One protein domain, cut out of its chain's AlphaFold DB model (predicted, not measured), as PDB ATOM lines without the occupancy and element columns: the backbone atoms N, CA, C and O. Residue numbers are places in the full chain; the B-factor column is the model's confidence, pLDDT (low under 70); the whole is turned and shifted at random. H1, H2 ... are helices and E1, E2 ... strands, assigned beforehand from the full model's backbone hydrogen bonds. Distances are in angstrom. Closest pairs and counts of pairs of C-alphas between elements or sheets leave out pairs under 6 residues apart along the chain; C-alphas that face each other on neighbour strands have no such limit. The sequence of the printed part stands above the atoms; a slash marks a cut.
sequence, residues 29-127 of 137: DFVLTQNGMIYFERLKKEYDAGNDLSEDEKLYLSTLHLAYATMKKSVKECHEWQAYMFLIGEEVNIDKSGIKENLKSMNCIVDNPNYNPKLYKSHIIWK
ATOM      1  N   ASP A  29     -16.554   2.697  -9.698       96.19
ATOM      2  CA  ASP A  29     -15.280   2.382 -10.347       96.19
ATOM      3  C   ASP A  29     -14.148   2.077  -9.355       96.19
ATOM      4  O   ASP A  29     -13.012   1.858  -9.762       96.19
ATOM      5  N   PHE A  30     -14.450   2.017  -8.057       96.94
ATOM      6  CA  PHE A  30     -13.504   1.692  -6.996       96.94
ATOM      7  C   PHE A  30     -14.090   0.707  -5.983       96.94
ATOM      8  O   PHE A  30     -15.303   0.652  -5.775       96.94
ATOM      9  N   VAL A  31     -13.211  -0.060  -5.337       96.75
ATOM     10  CA  VAL A  31     -13.537  -0.957  -4.219       96.75
ATOM     11  C   VAL A  31     -12.587  -0.744  -3.048       96.75
ATOM     12  O   VAL A  31     -11.450  -0.300  -3.216       96.75
ATOM     13  N   LEU A  32     -13.073  -1.074  -1.854       97.12
ATOM     14  CA  LEU A  32     -12.331  -0.968  -0.605       97.12
ATOM     15  C   LEU A  32     -11.256  -2.060  -0.515       97.12
ATOM     16  O   LEU A  32     -11.522  -3.227  -0.809       97.12
ATOM     17  N   THR A  33     -10.054  -1.704  -0.066       98.19
ATOM     18  CA  THR A  33      -9.013  -2.679   0.294       98.19
ATOM     19  C   THR A  33      -9.078  -3.024   1.785       98.19
ATOM     20  O   THR A  33      -9.818  -2.413   2.556       98.19
ATOM     21  N   GLN A  34      -8.240  -3.961   2.237       97.69
ATOM     22  CA  GLN A  34      -8.066  -4.211   3.670       97.69
ATOM     23  C   GLN A  34      -7.538  -2.973   4.419       97.69
ATOM     24  O   GLN A  34      -8.041  -2.651   5.492       97.69
ATOM     25  N   ASN A  35      -6.574  -2.245   3.843       98.06
ATOM     26  CA  ASN A  35      -6.076  -0.997   4.430       98.06
ATOM     27  C   ASN A  35      -7.177   0.066   4.478       98.06
ATOM     28  O   ASN A  35      -7.301   0.777   5.472       98.06
ATOM     29  N   GLY A  36      -8.008   0.130   3.435       98.38
ATOM     30  CA  GLY A  36      -9.169   1.009   3.391       98.38
ATOM     31  C   GLY A  36     -10.174   0.704   4.484       98.38
ATOM     32  O   GLY A  36     -10.681   1.635   5.094       98.38
ATOM     33  N   MET A  37     -10.418  -0.576   4.780       98.38
ATOM     34  CA  MET A  37     -11.283  -0.976   5.892       98.38
ATOM     35  C   MET A  37     -10.734  -0.498   7.237       98.38
ATOM     36  O   MET A  37     -11.463   0.120   8.006       98.38
ATOM     37  N   ILE A  38      -9.446  -0.725   7.502       98.44
ATOM     38  CA  ILE A  38      -8.804  -0.281   8.749       98.44
ATOM     39  C   ILE A  38      -8.903   1.245   8.886       98.44
ATOM     40  O   ILE A  38      -9.214   1.770   9.955       98.44
ATOM     41  N   TYR A  39      -8.653   1.966   7.793       98.50
ATOM     42  CA  TYR A  39      -8.706   3.423   7.782       98.50
ATOM     43  C   TYR A  39     -10.135   3.961   7.931       98.50
ATOM     44  O   TYR A  39     -10.355   4.918   8.674       98.50
ATOM     45  N   PHE A  40     -11.107   3.308   7.292       98.50
ATOM     46  CA  PHE A  40     -12.533   3.581   7.445       98.50
ATOM     47  C   PHE A  40     -12.979   3.420   8.898       98.50
ATOM     48  O   PHE A  40     -13.548   4.351   9.460       98.50
ATOM     49  N   GLU A  41     -12.676   2.283   9.528       98.12
ATOM     50  CA  GLU A  41     -13.031   2.018  10.926       98.12
ATOM     51  C   GLU A  41     -12.413   3.055  11.870       98.12
ATOM     52  O   GLU A  41     -13.077   3.524  12.796       98.12
ATOM     53  N   ARG A  42     -11.166   3.468  11.603       98.25
ATOM     54  CA  ARG A  42     -10.504   4.546  12.344       98.25
ATOM     55  C   ARG A  42     -11.264   5.867  12.203       98.25
ATOM     56  O   ARG A  42     -11.658   6.432  13.215       98.25
ATOM     57  N   LEU A  43     -11.476   6.352  10.977       98.25
ATOM     58  CA  LEU A  43     -12.163   7.628  10.730       98.25
ATOM     59  C   LEU A  43     -13.590   7.622  11.276       98.25
ATOM     60  O   LEU A  43     -14.021   8.597  11.886       98.25
ATOM     61  N   LYS A  44     -14.306   6.507  11.107       97.31
ATOM     62  CA  LYS A  44     -15.652   6.336  11.642       97.31
ATOM     63  C   LYS A  44     -15.665   6.424  13.166       97.31
ATOM     64  O   LYS A  44     -16.517   7.107  13.716       97.31
ATOM     65  N   LYS A  45     -14.708   5.789  13.847       97.75
ATOM     66  CA  LYS A  45     -14.591   5.868  15.307       97.75
ATOM     67  C   LYS A  45     -14.305   7.293  15.789       97.75
ATOM     68  O   LYS A  45     -14.891   7.709  16.781       97.75
ATOM     69  N   GLU A  46     -13.419   8.019  15.110       97.81
ATOM     70  CA  GLU A  46     -13.122   9.423  15.430       97.81
ATOM     71  C   GLU A  46     -14.365  10.308  15.251       97.81
ATOM     72  O   GLU A  46     -14.713  11.074  16.147       97.81
ATOM     73  N   TYR A  47     -15.085  10.131  14.140       95.56
ATOM     74  CA  TYR A  47     -16.346  10.826  13.884       95.56
ATOM     75  C   TYR A  47     -17.416  10.504  14.938       95.56
ATOM     76  O   TYR A  47     -18.006  11.414  15.515       95.56
ATOM     77  N   ASP A  48     -17.629   9.220  15.241       94.56
ATOM     78  CA  ASP A  48     -18.619   8.766  16.228       94.56
ATOM     79  C   ASP A  48     -18.262   9.242  17.657       94.56
ATOM     80  O   ASP A  48     -19.143   9.387  18.506       94.56
ATOM     81  N   ALA A  49     -16.980   9.515  17.933       96.56
ATOM     82  CA  ALA A  49     -16.509  10.115  19.183       96.56
ATOM     83  C   ALA A  49     -16.705  11.645  19.248       96.56
ATOM     84  O   ALA A  49     -16.460  12.241  20.297       96.56
ATOM     85  N   GLY A  50     -17.156  12.276  18.158       94.31
ATOM     86  CA  GLY A  50     -17.340  13.724  18.058       94.31
ATOM     87  C   GLY A  50     -16.040  14.500  17.844       94.31
ATOM     88  O   GLY A  50     -16.011  15.706  18.091       94.31
ATOM     89  N   ASN A  51     -14.965  13.830  17.416       95.19
ATOM     90  CA  ASN A  51     -13.714  14.505  17.090       95.19
ATOM     91  C   ASN A  51     -13.859  15.265  15.768       95.19
ATOM     92  O   ASN A  51     -14.490  14.787  14.821       95.19
ATOM     93  N   ASP A  52     -13.254  16.450  15.700       90.94
ATOM     94  CA  ASP A  52     -13.283  17.263  14.489       90.94
ATOM     95  C   ASP A  52     -12.335  16.672  13.441       90.94
ATOM     96  O   ASP A  52     -11.115  16.660  13.605       90.94
ATOM     97  N   LEU A  53     -12.924  16.133  12.377       96.50
ATOM     98  CA  LEU A  53     -12.195  15.640  11.217       96.50
ATOM     99  C   LEU A  53     -11.878  16.805  10.280       96.50
ATOM    100  O   LEU A  53     -12.725  17.666  10.033       96.50
ATOM    101  N   SER A  54     -10.689  16.791   9.678       96.44
ATOM    102  CA  SER A  54     -10.390  17.728   8.593       96.44
ATOM    103  C   SER A  54     -11.358  17.550   7.413       96.44
ATOM    104  O   SER A  54     -11.972  16.496   7.245       96.44
ATOM    105  N   GLU A  55     -11.473  18.567   6.554       96.25
ATOM    106  CA  GLU A  55     -12.293  18.488   5.333       96.25
ATOM    107  C   GLU A  55     -11.943  17.244   4.494       96.25
ATOM    108  O   GLU A  55     -12.828  16.496   4.078       96.25
ATOM    109  N   ASP A  56     -10.646  16.975   4.313       97.44
ATOM    110  CA  ASP A  56     -10.163  15.796   3.594       97.44
ATOM    111  C   ASP A  56     -10.588  14.500   4.282       97.44
ATOM    112  O   ASP A  56     -11.047  13.577   3.619       97.44
ATOM    113  N   GLU A  57     -10.488  14.421   5.608       97.88
ATOM    114  CA  GLU A  57     -10.899  13.235   6.360       97.88
ATOM    115  C   GLU A  57     -12.406  12.995   6.315       97.88
ATOM    116  O   GLU A  57     -12.821  11.837   6.240       97.88
ATOM    117  N   LYS A  58     -13.221  14.054   6.288       97.75
ATOM    118  CA  LYS A  58     -14.671  13.942   6.081       97.75
ATOM    119  C   LYS A  58     -14.982  13.372   4.691       97.75
ATOM    120  O   LYS A  58     -15.763  12.429   4.547       97.75
ATOM    121  N   LEU A  59     -14.301  13.873   3.661       98.12
ATOM    122  CA  LEU A  59     -14.439  13.383   2.286       98.12
ATOM    123  C   LEU A  59     -13.888  11.954   2.110       98.12
ATOM    124  O   LEU A  59     -14.486  11.137   1.396       98.12
ATOM    125  N   TYR A  60     -12.800  11.606   2.804       98.44
ATOM    126  CA  TYR A  60     -12.275  10.242   2.867       98.44
ATOM    127  C   TYR A  60     -13.267   9.300   3.538       98.44
ATOM    128  O   TYR A  60     -13.566   8.246   2.977       98.44
ATOM    129  N   LEU A  61     -13.810   9.682   4.697       98.31
ATOM    130  CA  LEU A  61     -14.807   8.893   5.414       98.31
ATOM    131  C   LEU A  61     -16.025   8.634   4.525       98.31
ATOM    132  O   LEU A  61     -16.425   7.482   4.387       98.31
ATOM    133  N   SER A  62     -16.542   9.658   3.841       97.62
ATOM    134  CA  SER A  62     -17.649   9.487   2.892       97.62
ATOM    135  C   SER A  62     -17.319   8.481   1.783       97.62
ATOM    136  O   SER A  62     -18.073   7.534   1.550       97.62
ATOM    137  N   THR A  63     -16.175   8.653   1.116       97.75
ATOM    138  CA  THR A  63     -15.781   7.796  -0.013       97.75
ATOM    139  C   THR A  63     -15.598   6.340   0.423       97.75
ATOM    140  O   THR A  63     -16.039   5.411  -0.261       97.75
ATOM    141  N   LEU A  64     -14.975   6.123   1.583       98.44
ATOM    142  CA  LEU A  64     -14.751   4.789   2.138       98.44
ATOM    143  C   LEU A  64     -16.048   4.152   2.641       98.44
ATOM    144  O   LEU A  64     -16.249   2.957   2.429       98.44
ATOM    145  N   HIS A  65     -16.949   4.932   3.245       98.12
ATOM    146  CA  HIS A  65     -18.259   4.450   3.681       98.12
ATOM    147  C   HIS A  65     -19.109   4.014   2.484       98.12
ATOM    148  O   HIS A  65     -19.715   2.946   2.526       98.12
ATOM    149  N   LEU A  66     -19.074   4.755   1.372       97.19
ATOM    150  CA  LEU A  66     -19.729   4.345   0.127       97.19
ATOM    151  C   LEU A  66     -19.184   3.005  -0.400       97.19
ATOM    152  O   LEU A  66     -19.954   2.093  -0.730       97.19
ATOM    153  N   ALA A  67     -17.856   2.856  -0.452       97.19
ATOM    154  CA  ALA A  67     -17.221   1.600  -0.854       97.19
ATOM    155  C   ALA A  67     -17.586   0.445   0.096       97.19
ATOM    156  O   ALA A  67     -17.873  -0.666  -0.350       97.19
ATOM    157  N   TYR A  68     -17.630   0.709   1.404       97.75
ATOM    158  CA  TYR A  68     -18.049  -0.253   2.419       97.75
ATOM    159  C   TYR A  68     -19.507  -0.691   2.222       97.75
ATOM    160  O   TYR A  68     -19.787  -1.889   2.142       97.75
ATOM    161  N   ALA A  69     -20.430   0.262   2.078       96.88
ATOM    162  CA  ALA A  69     -21.860   0.012   1.934       96.88
ATOM    163  C   ALA A  69     -22.179  -0.845   0.700       96.88
ATOM    164  O   ALA A  69     -22.950  -1.809   0.767       96.88
ATOM    165  N   THR A  70     -21.537  -0.526  -0.425       95.06
ATOM    166  CA  THR A  70     -21.724  -1.221  -1.708       95.06
ATOM    167  C   THR A  70     -21.084  -2.605  -1.714       95.06
ATOM    168  O   THR A  70     -21.702  -3.558  -2.191       95.06
ATOM    169  N   MET A  71     -19.907  -2.761  -1.099       94.25
ATOM    170  CA  MET A  71     -19.274  -4.065  -0.884       94.25
ATOM    171  C   MET A  71     -20.125  -4.969   0.017       94.25
ATOM    172  O   MET A  71     -20.274  -6.159  -0.263       94.25
ATOM    173  N   LYS A  72     -20.712  -4.414   1.085       95.25
ATOM    174  CA  LYS A  72     -21.623  -5.132   1.989       95.25
ATOM    175  C   LYS A  72     -22.992  -5.404   1.375       95.25
ATOM    176  O   LYS A  72     -23.739  -6.191   1.949       95.25
ATOM    177  N   LYS A  73     -23.317  -4.771   0.241       95.44
ATOM    178  CA  LYS A  73     -24.637  -4.844  -0.403       95.44
ATOM    179  C   LYS A  73     -25.746  -4.498   0.599       95.44
ATOM    180  O   LYS A  73     -26.750  -5.194   0.708       95.44
ATOM    181  N   SER A  74     -25.517  -3.455   1.397       95.50
ATOM    182  CA  SER A  74     -26.360  -3.124   2.545       95.50
ATOM    183  C   SER A  74     -27.120  -1.826   2.312       95.50
ATOM    184  O   SER A  74     -26.533  -0.748   2.270       95.50
ATOM    185  N   VAL A  75     -28.448  -1.924   2.227       95.12
ATOM    186  CA  VAL A  75     -29.348  -0.759   2.152       95.12
ATOM    187  C   VAL A  75     -29.191   0.142   3.377       95.12
ATOM    188  O   VAL A  75     -29.130   1.360   3.235       95.12
ATOM    189  N   LYS A  76     -29.058  -0.457   4.569       95.75
ATOM    190  CA  LYS A  76     -28.833   0.269   5.827       95.75
ATOM    191  C   LYS A  76     -27.578   1.136   5.747       95.75
ATOM    192  O   LYS A  76     -27.646   2.325   6.024       95.75
ATOM    193  N   GLU A  77     -26.462   0.559   5.308       96.81
ATOM    194  CA  GLU A  77     -25.189   1.284   5.193       96.81
ATOM    195  C   GLU A  77     -25.245   2.374   4.122       96.81
ATOM    196  O   GLU A  77     -24.697   3.453   4.313       96.81
ATOM    197  N   CYS A  78     -25.944   2.135   3.009       96.06
ATOM    198  CA  CYS A  78     -26.151   3.165   1.994       96.06
ATOM    199  C   CYS A  78     -26.947   4.357   2.549       96.06
ATOM    200  O   CYS A  78     -26.613   5.497   2.241       96.06
ATOM    201  N   HIS A  79     -27.967   4.116   3.376       95.56
ATOM    202  CA  HIS A  79     -28.699   5.196   4.040       95.56
ATOM    203  C   HIS A  79     -27.862   5.922   5.092       95.56
ATOM    204  O   HIS A  79     -27.925   7.145   5.169       95.56
ATOM    205  N   GLU A  80     -27.058   5.201   5.873       95.81
ATOM    206  CA  GLU A  80     -26.134   5.820   6.830       95.81
ATOM    207  C   GLU A  80     -25.106   6.706   6.118       95.81
ATOM    208  O   GLU A  80     -24.874   7.835   6.546       95.81
ATOM    209  N   TRP A  81     -24.570   6.251   4.984       96.62
ATOM    210  CA  TRP A  81     -23.701   7.063   4.132       96.62
ATOM    211  C   TRP A  81     -24.420   8.309   3.584       96.62
ATOM    212  O   TRP A  81     -23.864   9.404   3.622       96.62
ATOM    213  N   GLN A  82     -25.666   8.182   3.110       94.50
ATOM    214  CA  GLN A  82     -26.452   9.330   2.631       94.50
ATOM    215  C   GLN A  82     -26.712  10.355   3.740       94.50
ATOM    216  O   GLN A  82     -26.603  11.556   3.501       94.50
ATOM    217  N   ALA A  83     -27.040   9.887   4.946       94.81
ATOM    218  CA  ALA A  83     -27.232  10.749   6.105       94.81
ATOM    219  C   ALA A  83     -25.929  11.468   6.473       94.81
ATOM    220  O   ALA A  83     -25.941  12.676   6.693       94.81
ATOM    221  N   TYR A  84     -24.801  10.754   6.463       95.12
ATOM    222  CA  TYR A  84     -23.486  11.348   6.674       95.12
ATOM    223  C   TYR A  84     -23.173  12.437   5.637       95.12
ATOM    224  O   TYR A  84     -22.809  13.548   6.009       95.12
ATOM    225  N   MET A  85     -23.394  12.156   4.348       95.12
ATOM    226  CA  MET A  85     -23.206  13.125   3.260       95.12
ATOM    227  C   MET A  85     -24.079  14.369   3.403       95.12
ATOM    228  O   MET A  85     -23.618  15.470   3.120       95.12
ATOM    229  N   PHE A  86     -25.327  14.201   3.840       93.56
ATOM    230  CA  PHE A  86     -26.216  15.325   4.113       93.56
ATOM    231  C   PHE A  86     -25.677  16.200   5.250       93.56
ATOM    232  O   PHE A  86     -25.667  17.418   5.119       93.56
ATOM    233  N   LEU A  87     -25.183  15.586   6.329       93.00
ATOM    234  CA  LEU A  87     -24.641  16.305   7.483       93.00
ATOM    235  C   LEU A  87     -23.382  17.106   7.136       93.00
ATOM    236  O   LEU A  87     -23.276  18.260   7.528       93.00
ATOM    237  N   ILE A  88     -22.441  16.519   6.390       93.75
ATOM    238  CA  ILE A  88     -21.180  17.205   6.062       93.75
ATOM    239  C   ILE A  88     -21.288  18.132   4.846       93.75
ATOM    240  O   ILE A  88     -20.364  18.898   4.594       93.75
ATOM    241  N   GLY A  89     -22.371  18.054   4.065       90.62
ATOM    242  CA  GLY A  89     -22.487  18.712   2.760       90.62
ATOM    243  C   GLY A  89     -22.431  20.242   2.797       90.62
ATOM    244  O   GLY A  89     -22.081  20.854   1.793       90.62
ATOM    245  N   GLU A  90     -22.731  20.856   3.943       89.75
ATOM    246  CA  GLU A  90     -22.577  22.304   4.154       89.75
ATOM    247  C   GLU A  90     -21.167  22.691   4.640       89.75
ATOM    248  O   GLU A  90     -20.790  23.861   4.586       89.75
ATOM    249  N   GLU A  91     -20.374  21.718   5.098       89.75
ATOM    250  CA  GLU A  91     -19.056  21.926   5.707       89.75
ATOM    251  C   GLU A  91     -17.888  21.634   4.756       89.75
ATOM    252  O   GLU A  91     -16.762  22.059   5.018       89.75
ATOM    253  N   VAL A  92     -18.127  20.881   3.679       94.06
ATOM    254  CA  VAL A  92     -17.075  20.409   2.770       94.06
ATOM    255  C   VAL A  92     -17.405  20.715   1.318       94.06
ATOM    256  O   VAL A  92     -18.565  20.694   0.902       94.06
ATOM    257  N   ASN A  93     -16.373  20.909   0.499       93.62
ATOM    258  CA  ASN A  93     -16.545  20.875  -0.945       93.62
ATOM    259  C   ASN A  93     -16.634  19.415  -1.425       93.62
ATOM    260  O   ASN A  93     -15.617  18.746  -1.600       93.62
ATOM    261  N   ILE A  94     -17.850  18.916  -1.662       90.00
ATOM    262  CA  ILE A  94     -18.081  17.533  -2.124       90.00
ATOM    263  C   ILE A  94     -17.453  17.227  -3.494       90.00
ATOM    264  O   ILE A  94     -17.164  16.067  -3.784       90.00
ATOM    265  N   ASP A  95     -17.196  18.259  -4.303       88.56
ATOM    266  CA  ASP A  95     -16.571  18.154  -5.624       88.56
ATOM    267  C   ASP A  95     -15.050  18.378  -5.571       88.56
ATOM    268  O   ASP A  95     -14.390  18.541  -6.604       88.56
ATOM    269  N   LYS A  96     -14.463  18.407  -4.366       93.56
ATOM    270  CA  LYS A  96     -13.019  18.557  -4.182       93.56
ATOM    271  C   LYS A  96     -12.277  17.444  -4.924       93.56
ATOM    272  O   LYS A  96     -12.457  16.252  -4.673       93.56
ATOM    273  N   SER A  97     -11.417  17.852  -5.851       93.94
ATOM    274  CA  SER A  97     -10.592  16.936  -6.632       93.94
ATOM    275  C   SER A  97      -9.470  16.329  -5.784       93.94
ATOM    276  O   SER A  97      -9.066  16.882  -4.762       93.94
ATOM    277  N   GLY A  98      -8.945  15.173  -6.203       95.25
ATOM    278  CA  GLY A  98      -7.810  14.524  -5.540       95.25
ATOM    279  C   GLY A  98      -8.184  13.555  -4.415       95.25
ATOM    280  O   GLY A  98      -7.329  12.795  -3.968       95.25
ATOM    281  N   ILE A  99      -9.441  13.524  -3.956       97.12
ATOM    282  CA  ILE A  99      -9.867  12.665  -2.837       97.12
ATOM    283  C   ILE A  99      -9.679  11.176  -3.155       97.12
ATOM    284  O   ILE A  99      -9.081  10.436  -2.369       97.12
ATOM    285  N   LYS A 100     -10.135  10.724  -4.329       96.56
ATOM    286  CA  LYS A 100      -9.962   9.327  -4.759       96.56
ATOM    287  C   LYS A 100      -8.497   9.009  -5.051       96.56
ATOM    288  O   LYS A 100      -8.042   7.914  -4.735       96.56
ATOM    289  N   GLU A 101      -7.761   9.945  -5.638       97.62
ATOM    290  CA  GLU A 101      -6.339   9.807  -5.951       97.62
ATOM    291  C   GLU A 101      -5.505   9.630  -4.676       97.62
ATOM    292  O   GLU A 101      -4.658   8.738  -4.614       97.62
ATOM    293  N   ASN A 102      -5.802  10.405  -3.631       98.06
ATOM    294  CA  ASN A 102      -5.172  10.282  -2.320       98.06
ATOM    295  C   ASN A 102      -5.500   8.933  -1.668       98.06
ATOM    296  O   ASN A 102      -4.607   8.227  -1.207       98.06
ATOM    297  N   LEU A 103      -6.763   8.500  -1.695       98.44
ATOM    298  CA  LEU A 103      -7.132   7.185  -1.161       98.44
ATOM    299  C   LEU A 103      -6.478   6.028  -1.930       98.44
ATOM    300  O   LEU A 103      -6.124   5.017  -1.321       98.44
ATOM    301  N   LYS A 104      -6.280   6.165  -3.247       98.19
ATOM    302  CA  LYS A 104      -5.522   5.199  -4.057       98.19
ATOM    303  C   LYS A 104      -4.040   5.185  -3.684       98.19
ATOM    304  O   LYS A 104      -3.479   4.106  -3.519       98.19
ATOM    305  N   SER A 105      -3.410   6.349  -3.505       98.06
ATOM    306  CA  SER A 105      -1.994   6.431  -3.113       98.06
ATOM    307  C   SER A 105      -1.745   5.862  -1.709       98.06
ATOM    308  O   SER A 105      -0.717   5.234  -1.468       98.06
ATOM    309  N   MET A 106      -2.734   5.976  -0.818       98.06
ATOM    310  CA  MET A 106      -2.763   5.338   0.503       98.06
ATOM    311  C   MET A 106      -3.150   3.846   0.466       98.06
ATOM    312  O   MET A 106      -3.288   3.217   1.517       98.06
ATOM    313  N   ASN A 107      -3.364   3.266  -0.722       98.25
ATOM    314  CA  ASN A 107      -3.842   1.896  -0.926       98.25
ATOM    315  C   ASN A 107      -5.144   1.583  -0.161       98.25
ATOM    316  O   ASN A 107      -5.358   0.450   0.263       98.25
ATOM    317  N   CYS A 108      -6.005   2.577   0.064       98.56
ATOM    318  CA  CYS A 108      -7.287   2.416   0.756       98.56
ATOM    319  C   CYS A 108      -8.404   1.976  -0.199       98.56
ATOM    320  O   CYS A 108      -9.301   1.224   0.182       98.56
ATOM    321  N   ILE A 109      -8.325   2.404  -1.456       98.50
ATOM    322  CA  ILE A 109      -9.206   1.948  -2.531       98.50
ATOM    323  C   ILE A 109      -8.375   1.544  -3.747       98.50
ATOM    324  O   ILE A 109      -7.267   2.043  -3.945       98.50
ATOM    325  N   VAL A 110      -8.929   0.668  -4.576       98.12
ATOM    326  CA  VAL A 110      -8.362   0.272  -5.875       98.12
ATOM    327  C   VAL A 110      -9.445   0.304  -6.943       98.12
ATOM    328  O   VAL A 110     -10.631   0.353  -6.614       98.12
ATOM    329  N   ASP A 111      -9.045   0.282  -8.213       98.00
ATOM    330  CA  ASP A 111      -9.994   0.198  -9.324       98.00
ATOM    331  C   ASP A 111     -10.855  -1.062  -9.209       98.00
ATOM    332  O   ASP A 111     -10.367  -2.152  -8.903       98.00
ATOM    333  N   ASN A 112     -12.155  -0.906  -9.451       96.94
ATOM    334  CA  ASN A 112     -13.096  -2.012  -9.408       96.94
ATOM    335  C   ASN A 112     -13.081  -2.776 -10.743       96.94
ATOM    336  O   ASN A 112     -13.600  -2.260 -11.736       96.94
ATOM    337  N   PRO A 113     -12.587  -4.027 -10.791       95.25
ATOM    338  CA  PRO A 113     -12.566  -4.804 -12.030       95.25
ATOM    339  C   PRO A 113     -13.971  -5.167 -12.535       95.25
ATOM    340  O   PRO A 113     -14.131  -5.522 -13.699       95.25
ATOM    341  N   ASN A 114     -14.988  -5.072 -11.673       95.81
ATOM    342  CA  ASN A 114     -16.375  -5.408 -11.987       95.81
ATOM    343  C   ASN A 114     -17.251  -4.165 -12.202       95.81
ATOM    344  O   ASN A 114     -18.477  -4.276 -12.209       95.81
ATOM    345  N   TYR A 115     -16.654  -2.979 -12.338       96.94
ATOM    346  CA  TYR A 115     -17.413  -1.751 -12.535       96.94
ATOM    347  C   TYR A 115     -18.295  -1.822 -13.786       96.94
ATOM    348  O   TYR A 115     -17.826  -2.098 -14.893       96.94
ATOM    349  N   ASN A 116     -19.581  -1.518 -13.615       96.19
ATOM    350  CA  ASN A 116     -20.550  -1.461 -14.694       96.19
ATOM    351  C   ASN A 116     -21.245  -0.087 -14.719       96.19
ATOM    352  O   ASN A 116     -22.268   0.108 -14.050       96.19
ATOM    353  N   PRO A 117     -20.771   0.860 -15.552       92.44
ATOM    354  CA  PRO A 117     -21.326   2.215 -15.610       92.44
ATOM    355  C   PRO A 117     -22.807   2.251 -16.016       92.44
ATOM    356  O   PRO A 117     -23.513   3.218 -15.721       92.44
ATOM    357  N   LYS A 118     -23.318   1.198 -16.675       94.69
ATOM    358  CA  LYS A 118     -24.730   1.119 -17.076       94.69
ATOM    359  C   LYS A 118     -25.665   1.015 -15.872       94.69
ATOM    360  O   LYS A 118     -26.790   1.500 -15.958       94.69
ATOM    361  N   LEU A 119     -25.216   0.418 -14.766       93.50
ATOM    362  CA  LEU A 119     -26.032   0.279 -13.560       93.50
ATOM    363  C   LEU A 119     -26.282   1.638 -12.920       93.50
ATOM    364  O   LEU A 119     -27.434   2.023 -12.742       93.50
ATOM    365  N   TYR A 120     -25.222   2.408 -12.671       90.75
ATOM    366  CA  TYR A 120     -25.382   3.746 -12.111       90.75
ATOM    367  C   TYR A 120     -26.196   4.649 -13.047       90.75
ATOM    368  O   TYR A 120     -27.122   5.327 -12.609       90.75
ATOM    369  N   LYS A 121     -25.958   4.566 -14.365       91.81
ATOM    370  CA  LYS A 121     -26.778   5.273 -15.360       91.81
ATOM    371  C   LYS A 121     -28.267   4.912 -15.264       91.81
ATOM    372  O   LYS A 121     -29.102   5.800 -15.383       91.81
ATOM    373  N   SER A 122     -28.607   3.640 -15.041       90.00
ATOM    374  CA  SER A 122     -30.009   3.217 -14.902       90.00
ATOM    375  C   SER A 122     -30.695   3.829 -13.678       90.00
ATOM    376  O   SER A 122     -31.848   4.244 -13.775       90.00
ATOM    377  N   HIS A 123     -29.969   3.960 -12.564       91.56
ATOM    378  CA  HIS A 123     -30.453   4.654 -11.375       91.56
ATOM    379  C   HIS A 123     -30.718   6.139 -11.656       91.56
ATOM    380  O   HIS A 123     -31.790   6.640 -11.326       91.56
ATOM    381  N   ILE A 124     -29.780   6.827 -12.314       91.94
ATOM    382  CA  ILE A 124     -29.925   8.254 -12.641       91.94
ATOM    383  C   ILE A 124     -31.109   8.511 -13.575       91.94
ATOM    384  O   ILE A 124     -31.890   9.420 -13.313       91.94
ATOM    385  N   ILE A 125     -31.269   7.701 -14.629       90.12
ATOM    386  CA  ILE A 125     -32.405   7.825 -15.556       90.12
ATOM    387  C   ILE A 125     -33.719   7.675 -14.792       90.12
ATOM    388  O   ILE A 125     -34.556   8.566 -14.844       90.12
ATOM    389  N   TRP A 126     -33.865   6.600 -14.014       91.06
ATOM    390  CA  TRP A 126     -35.082   6.379 -13.240       91.06
ATOM    391  C   TRP A 126     -35.363   7.520 -12.254       91.06
ATOM    392  O   TRP A 126     -36.501   7.964 -12.135       91.06
ATOM    393  N   LYS A 127     -34.334   8.009 -11.552       86.62
ATOM    394  CA  LYS A 127     -34.476   9.117 -10.603       86.62
ATOM    395  C   LYS A 127     -34.998  10.372 -11.304       86.62
ATOM    396  O   LYS A 127     -35.932  10.984 -10.796       86.62
TER     397      LYS A 127
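What this domain is: This is residues 29 to 127 of the 137 residues of an uncharacterized protein of Crenarchaeota archaeon (UniProt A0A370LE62). What does this model look like? A small cluster of helices is built round H2, which runs through the middle: H3 folds back beside it as a hairpin, H1 and H4 cross it, and E1 of the small antiparallel sheet E1 - E2 packs on it. Residues 118 to 127 of H5 stick out from this body. What is it made of? The printed part has 99 residues, with five named helices and two named strands in the order E1 H1 H2 H3 H4 E2 H5, mostly helix; it is compact, with a radius of gyration of the C-alphas of 13.5 A and spans of 38 by 28 by 26 A.

How they stand to each other: How do the strands pair? E1, residues 30 to 32, and E2, residues 109 to 111, are antiparallel neighbours at 143 degrees, with N 31 and O 110 within hydrogen-bond range at 2.9 A. What surrounds the hub? The hub H2, residues 55 to 71, touches H3, residues 75 to 88, in a hairpin at a shallow tilt of 13 degrees, opposite ways, the C-alphas of Ala 69 and Glu 77 closest at 4.8 A. It touches H1, residues 34 to 48, at a steep tilt of 59 degrees, opposite ways, the C-alphas of Phe 40 and Leu 64 closest at 5.9 A. With residues 56 to 63 alone it touches H4, residues 99 to 105, about perpendicular at 76 degrees, the C-alphas of Tyr 60 and Ile 99 closest at 6.6 A. And the last helix? H5, residues 117 to 127, touches no helix. In H1 to H5 every O i to N i+4 pair is within hydrogen-bond range.

Where its parts are: Where does the first strand begin? C-alpha 30 of E1 is at (-13.504, 1.692, -6.996). How long are the longer helices? H2 measures 24.4 A from first to last C-alpha, H1 20.9 A and H3 20.1 A. Where does H5 end? C-alpha 127 is at (-34.476, 9.117, -10.603).

The domain as a whole: How large is it? The two C-alphas farthest apart, of Asn 51 and Lys 118, are 38.3 A apart. Is anything cut or uncertain? The printed part has no cut, no link is long, and no printed residue has a pLDDT under 70.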